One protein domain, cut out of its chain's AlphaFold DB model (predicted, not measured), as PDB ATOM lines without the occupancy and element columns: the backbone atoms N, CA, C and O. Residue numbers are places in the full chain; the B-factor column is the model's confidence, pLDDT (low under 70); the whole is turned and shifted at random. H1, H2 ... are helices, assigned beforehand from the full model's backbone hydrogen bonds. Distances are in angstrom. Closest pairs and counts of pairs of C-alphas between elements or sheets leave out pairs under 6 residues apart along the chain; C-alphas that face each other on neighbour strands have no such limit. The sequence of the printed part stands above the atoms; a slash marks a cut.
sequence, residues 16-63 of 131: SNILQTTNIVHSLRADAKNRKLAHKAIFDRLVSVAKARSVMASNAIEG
ATOM      1  N   SER A  16     173.957 130.753 133.566       93.06
ATOM      2  CA  SER A  16     175.254 131.063 134.179       93.06
ATOM      3  C   SER A  16     175.172 132.144 135.262       93.06
ATOM      4  O   SER A  16     175.864 132.038 136.271       93.06
ATOM      5  N   ASN A  17     174.297 133.143 135.108       93.81
ATOM      6  CA  ASN A  17     174.134 134.225 136.085       93.81
ATOM      7  C   ASN A  17     173.526 133.719 137.398       93.81
ATOM      8  O   ASN A  17     173.948 134.139 138.479       93.81
ATOM      9  N   ILE A  18     172.560 132.798 137.317       93.25
ATOM     10  CA  ILE A  18     171.979 132.148 138.496       93.25
ATOM     11  C   ILE A  18     173.070 131.348 139.217       93.25
ATOM     12  O   ILE A  18     173.267 131.548 140.413       93.25
ATOM     13  N   LEU A  19     173.846 130.535 138.490       93.88
ATOM     14  CA  LEU A  19     174.957 129.765 139.067       93.88
ATOM     15  C   LEU A  19     176.023 130.658 139.712       93.88
ATOM     16  O   LEU A  19     176.456 130.403 140.837       93.88
ATOM     17  N   GLN A  20     176.428 131.731 139.032       96.69
ATOM     18  CA  GLN A  20     177.402 132.683 139.558       96.69
ATOM     19  C   GLN A  20     176.892 133.336 140.846       96.69
ATOM     20  O   GLN A  20     177.626 133.427 141.830       96.69
ATOM     21  N   THR A  21     175.621 133.738 140.866       97.06
ATOM     22  CA  THR A  21     174.987 134.329 142.048       97.06
ATOM     23  C   THR A  21     174.952 133.332 143.204       97.06
ATOM     24  O   THR A  21     175.304 133.687 144.328       97.06
ATOM     25  N   THR A  22     174.610 132.066 142.947       96.38
ATOM     26  CA  THR A  22     174.648 131.003 143.962       96.38
ATOM     27  C   THR A  22     176.048 130.831 144.548       96.38
ATOM     28  O   THR A  22     176.188 130.748 145.771       96.38
ATOM     29  N   ASN A  23     177.089 130.848 143.713       96.81
ATOM     30  CA  ASN A  23     178.476 130.747 144.167       96.81
ATOM     31  C   ASN A  23     178.891 131.940 145.042       96.81
ATOM     32  O   ASN A  23     179.522 131.746 146.082       96.81
ATOM     33  N   ILE A  24     178.485 133.160 144.676       97.88
ATOM     34  CA  ILE A  24     178.725 134.367 145.483       97.88
ATOM     35  C   ILE A  24     178.000 134.274 146.833       97.88
ATOM     36  O   ILE A  24     178.575 134.563 147.879       97.88
ATOM     37  N   VAL A  25     176.741 133.830 146.850       97.62
ATOM     38  CA  VAL A  25     175.996 133.640 148.104       97.62
ATOM     39  C   VAL A  25     176.678 132.595 148.990       97.62
ATOM     40  O   VAL A  25     176.754 132.769 150.208       97.62
ATOM     41  N   HIS A  26     177.195 131.518 148.396       97.00
ATOM     42  CA  HIS A  26     177.918 130.482 149.123       97.00
ATOM     43  C   HIS A  26     179.210 131.018 149.763       97.00
ATOM     44  O   HIS A  26     179.422 130.802 150.959       97.00
ATOM     45  N   SER A  27     180.041 131.757 149.017       96.94
ATOM     46  CA  SER A  27     181.279 132.334 149.562       96.94
ATOM     47  C   SER A  27     180.995 133.333 150.688       96.94
ATOM     48  O   SER A  27     181.565 133.223 151.773       96.94
ATOM     49  N   LEU A  28     180.013 134.222 150.504       96.50
ATOM     50  CA  LEU A  28     179.599 135.179 151.534       96.50
ATOM     51  C   LEU A  28     179.097 134.493 152.812       96.50
ATOM     52  O   LEU A  28     179.349 134.984 153.918       96.50
ATOM     53  N   ARG A  29     178.398 133.357 152.689       95.19
ATOM     54  CA  ARG A  29     177.956 132.554 153.841       95.19
ATOM     55  C   ARG A  29     179.130 131.942 154.597       95.19
ATOM     56  O   ARG A  29     179.118 131.969 155.830       95.19
ATOM     57  N   ALA A  30     180.130 131.420 153.888       95.12
ATOM     58  CA  ALA A  30     181.345 130.897 154.508       95.12
ATOM     59  C   ALA A  30     182.078 131.998 155.295       95.12
ATOM     60  O   ALA A  30     182.380 131.826 156.477       95.12
ATOM     61  N   ASP A  31     182.238 133.178 154.696       92.62
ATOM     62  CA  ASP A  31     182.868 134.321 155.358       92.62
ATOM     63  C   ASP A  31     182.070 134.818 156.568       92.62
ATOM     64  O   ASP A  31     182.639 135.159 157.607       92.62
ATOM     65  N   ALA A  32     180.738 134.856 156.469       91.19
ATOM     66  CA  ALA A  32     179.875 135.225 157.585       91.19
ATOM     67  C   ALA A  32     180.015 134.242 158.759       91.19
ATOM     68  O   ALA A  32     180.052 134.676 159.913       91.19
ATOM     69  N   LYS A  33     180.148 132.936 158.480       93.31
ATOM     70  CA  LYS A  33     180.425 131.915 159.501       93.31
ATOM     71  C   LYS A  33     181.762 132.185 160.197       93.31
ATOM     72  O   LYS A  33     181.804 132.176 161.425       93.31
ATOM     73  N   ASN A  34     182.811 132.500 159.438       93.19
ATOM     74  CA  ASN A  34     184.125 132.839 159.992       93.19
ATOM     75  C   ASN A  34     184.068 134.108 160.862       93.19
ATOM     76  O   ASN A  34     184.545 134.104 161.997       93.19
ATOM     77  N   ARG A  35     183.397 135.172 160.395       88.94
ATOM     78  CA  ARG A  35     183.200 136.415 161.168       88.94
ATOM     79  C   ARG A  35     182.407 136.197 162.456       88.94
ATOM     80  O   ARG A  35     182.732 136.801 163.474       88.94
ATOM     81  N   LYS A  36     181.396 135.323 162.436       92.31
ATOM     82  CA  LYS A  36     180.633 134.956 163.638       92.31
ATOM     83  C   LYS A  36     181.523 134.303 164.697       92.31
ATOM     84  O   LYS A  36     181.366 134.608 165.876       92.31
ATOM     85  N   LEU A  37     182.437 133.421 164.283       91.94
ATOM     86  CA  LEU A  37     183.393 132.779 165.190       91.94
ATOM     87  C   LEU A  37     184.374 133.800 165.780       91.94
ATOM     88  O   LEU A  37     184.613 133.780 166.982       91.94
ATOM     89  N   ALA A  38     184.880 134.724 164.957       93.25
ATOM     90  CA  ALA A  38     185.836 135.742 165.392       93.25
ATOM     91  C   ALA A  38     185.218 136.835 166.292       93.25
ATOM     92  O   ALA A  38     185.874 137.323 167.210       93.25
ATOM     93  N   HIS A  39     183.961 137.231 166.051       93.19
ATOM     94  CA  HIS A  39     183.344 138.409 166.681       93.19
ATOM     95  C   HIS A  39     181.892 138.167 167.118       93.19
ATOM     96  O   HIS A  39     180.979 138.909 166.743       93.19
ATOM     97  N   LYS A  40     181.668 137.136 167.938       92.12
ATOM     98  CA  LYS A  40     180.325 136.661 168.313       92.12
ATOM     99  C   LYS A  40     179.384 137.757 168.836       92.12
ATOM    100  O   LYS A  40     178.269 137.874 168.343       92.12
ATOM    101  N   ALA A  41     179.820 138.576 169.797       90.56
ATOM    102  CA  ALA A  41     178.953 139.584 170.422       90.56
ATOM    103  C   ALA A  41     178.478 140.669 169.433       90.56
ATOM    104  O   ALA A  41     177.298 141.017 169.401       90.56
ATOM    105  N   ILE A  42     179.386 141.177 168.592       92.25
ATOM    106  CA  ILE A  42     179.059 142.172 167.558       92.25
ATOM    107  C   ILE A  42     178.158 141.539 166.497       92.25
ATOM    108  O   ILE A  42     177.170 142.142 166.086       92.25
ATOM    109  N   PHE A  43     178.466 140.307 166.085       91.31
ATOM    110  CA  PHE A  43     177.666 139.566 165.118       91.31
ATOM    111  C   PHE A  43     176.226 139.366 165.605       91.31
ATOM    112  O   PHE A  43     175.290 139.672 164.870       91.31
ATOM    113  N   ASP A  44     176.034 138.923 166.851       87.19
ATOM    114  CA  ASP A  44     174.706 138.707 167.439       87.19
ATOM    115  C   ASP A  44     173.893 140.021 167.480       87.19
ATOM    116  O   ASP A  44     172.704 140.030 167.148       87.19
ATOM    117  N   ARG A  45     174.542 141.158 167.779       86.38
ATOM    118  CA  ARG A  45     173.910 142.490 167.732       86.38
ATOM    119  C   ARG A  45     173.573 142.945 166.308       86.38
ATOM    120  O   ARG A  45     172.535 143.558 166.087       86.38
ATOM    121  N   LEU A  46     174.416 142.649 165.321       87.81
ATOM    122  CA  LEU A  46     174.103 142.939 163.917       87.81
ATOM    123  C   LEU A  46     172.925 142.095 163.417       87.81
ATOM    124  O   LEU A  46     172.086 142.595 162.670       87.81
ATOM    125  N   VAL A  47     172.822 140.839 163.863       87.19
ATOM    126  CA  VAL A  47     171.697 139.955 163.531       87.19
ATOM    127  C   VAL A  47     170.381 140.490 164.091       87.19
ATOM    128  O   VAL A  47     169.379 140.453 163.375       87.19
ATOM    129  N   SER A  48     170.350 141.002 165.326       78.56
ATOM    130  CA  SER A  48     169.116 141.573 165.884       78.56
ATOM    131  C   SER A  48     168.638 142.783 165.076       78.56
ATOM    132  O   SER A  48     167.474 142.832 164.677       78.56
ATOM    133  N   VAL A  49     169.551 143.693 164.719       80.44
ATOM    134  CA  VAL A  49     169.249 144.851 163.858       80.44
ATOM    135  C   VAL A  49     168.788 144.412 162.464       80.44
ATOM    136  O   VAL A  49     167.843 144.979 161.916       80.44
ATOM    137  N   ALA A  50     169.424 143.399 161.872       83.88
ATOM    138  CA  ALA A  50     169.050 142.894 160.552       83.88
ATOM    139  C   ALA A  50     167.642 142.278 160.539       83.88
ATOM    140  O   ALA A  50     166.881 142.521 159.603       83.88
ATOM    141  N   LYS A  51     167.265 141.531 161.587       80.31
ATOM    142  CA  LYS A  51     165.912 140.971 161.737       80.31
ATOM    143  C   LYS A  51     164.853 142.068 161.828       80.31
ATOM    144  O   LYS A  51     163.890 142.021 161.071       80.31
ATOM    145  N   ALA A  52     165.075 143.073 162.676       72.38
ATOM    146  CA  ALA A  52     164.201 144.243 162.785       72.38
ATOM    147  C   ALA A  52     163.985 144.920 161.420       72.38
ATOM    148  O   ALA A  52     162.856 145.151 160.991       72.38
ATOM    149  N   ARG A  53     165.075 145.156 160.676       75.44
ATOM    150  CA  ARG A  53     165.014 145.737 159.325       75.44
ATOM    151  C   ARG A  53     164.274 144.864 158.318       75.44
ATOM    152  O   ARG A  53     163.557 145.399 157.480       75.44
ATOM    153  N   SER A  54     164.427 143.545 158.404       80.38
ATOM    154  CA  SER A  54     163.708 142.607 157.537       80.38
ATOM    155  C   SER A  54     162.197 142.686 157.748       80.38
ATOM    156  O   SER A  54     161.453 142.703 156.771       80.38
ATOM    157  N   VAL A  55     161.749 142.756 159.005       77.12
ATOM    158  CA  VAL A  55     160.322 142.893 159.338       77.12
ATOM    159  C   VAL A  55     159.788 144.233 158.836       77.12
ATOM    160  O   VAL A  55     158.789 144.252 158.124       77.12
ATOM    161  N   MET A  56     160.504 145.336 159.093       66.44
ATOM    162  CA  MET A  56     160.128 146.664 158.589       66.44
ATOM    163  C   MET A  56     159.962 146.694 157.064       66.44
ATOM    164  O   MET A  56     158.978 147.232 156.562       66.44
ATOM    165  N   ALA A  57     160.906 146.107 156.323       75.31
ATOM    166  CA  ALA A  57     160.838 146.058 154.865       75.31
ATOM    167  C   ALA A  57     159.641 145.229 154.373       75.31
ATOM    168  O   ALA A  57     158.946 145.652 153.452       75.31
ATOM    169  N   SER A  58     159.370 144.083 155.005       76.19
ATOM    170  CA  SER A  58     158.214 143.243 154.670       76.19
ATOM    171  C   SER A  58     156.896 143.973 154.922       76.19
ATOM    172  O   SER A  58     156.027 143.998 154.055       76.19
ATOM    173  N   ASN A  59     156.767 144.612 156.085       67.56
ATOM    174  CA  ASN A  59     155.582 145.380 156.450       67.56
ATOM    175  C   ASN A  59     155.353 146.531 155.455       67.56
ATOM    176  O   ASN A  59     154.239 146.714 154.966       67.56
ATOM    177  N   ALA A  60     156.418 147.233 155.054       70.75
ATOM    178  CA  ALA A  60     156.345 148.283 154.039       70.75
ATOM    179  C   ALA A  60     155.879 147.767 152.662       70.75
ATOM    180  O   ALA A  60     155.092 148.448 152.006       70.75
ATOM    181  N   ILE A  61     156.317 146.574 152.231       73.69
ATOM    182  CA  ILE A  61     155.877 145.942 150.968       73.69
ATOM    183  C   ILE A  61     154.374 145.643 150.993       73.69
ATOM    184  O   ILE A  61     153.676 145.893 150.011       73.69
ATOM    185  N   GLU A  62     153.868 145.155 152.124       64.75
ATOM    186  CA  GLU A  62     152.441 144.879 152.329       64.75
ATOM    187  C   GLU A  62     151.606 146.160 152.526       64.75
ATOM    188  O   GLU A  62     150.382 146.099 152.653       64.75
ATOM    189  N   GLY A  63     152.242 147.338 152.570       62.28
ATOM    190  CA  GLY A  63     151.583 148.600 152.917       62.28
ATOM    191  C   GLY A  63     151.131 148.657 154.379       62.28
ATOM    192  O   GLY A  63     150.381 149.554 154.769       62.28
TER     193      GLY A  63
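This is residues 16 to 63 of the 131 residues of an uncharacterized protein of Erysipelotrichia bacterium (UniProt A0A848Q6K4). Two long helices of nearly equal length meet at their ends in an open V, with the turn at His 39 as its corner and the far ends of both arms free. H1 makes the first arm and H2 folds back from the corner as the second, and the whole V is flat. The printed part has 48 residues with two named helices, H1 then H2, and no named strand, and its class is all helix. It is only just loose, close to extended, with a radius of gyration of the C-alphas of 14.3 A and spans of 35 by 34 by 6 A.

H1, residues 16 to 38, is joined by a tight link of one residue to H2, residues 40 to 61. The two helices only just touch, with 3 pairs of C-alphas within 8 A, and they touch only at the corner by their link. H1 touches with residues 35 to 36 alone and H2 with residues 43 to 44 alone; the closest C-alphas of the two are those of Lys 36 and Phe 43, 5.7 A apart. Their lines stand at a steep tilt of 43 degrees, and they run opposite ways. Their centres are 18.8 A apart. In H1 and H2 every O i to N i+4 pair is within hydrogen-bond range.

H1 begins at C-alpha 16, at (175.254, 131.063, 134.179), and ends at C-alpha 38, at (185.836, 135.742, 165.392), 33.3 A from first to last C-alpha. H2 begins at C-alpha 40, at (180.325, 136.661, 168.313), and ends at C-alpha 61, at (155.877, 145.942, 150.968), 31.4 A from first to last C-alpha.

The two C-alphas farthest apart are those of Ala 38 and Gly 63, at 38.7 A. The printed part has no cut. Residues 16 to 31 of H1 stand free, and so do residues 45 to 63, of which 45 to 61 belong to H2. The mean pLDDT of the printed part is 86.8, and residues 56, 59 and 62 to 63 are under 70.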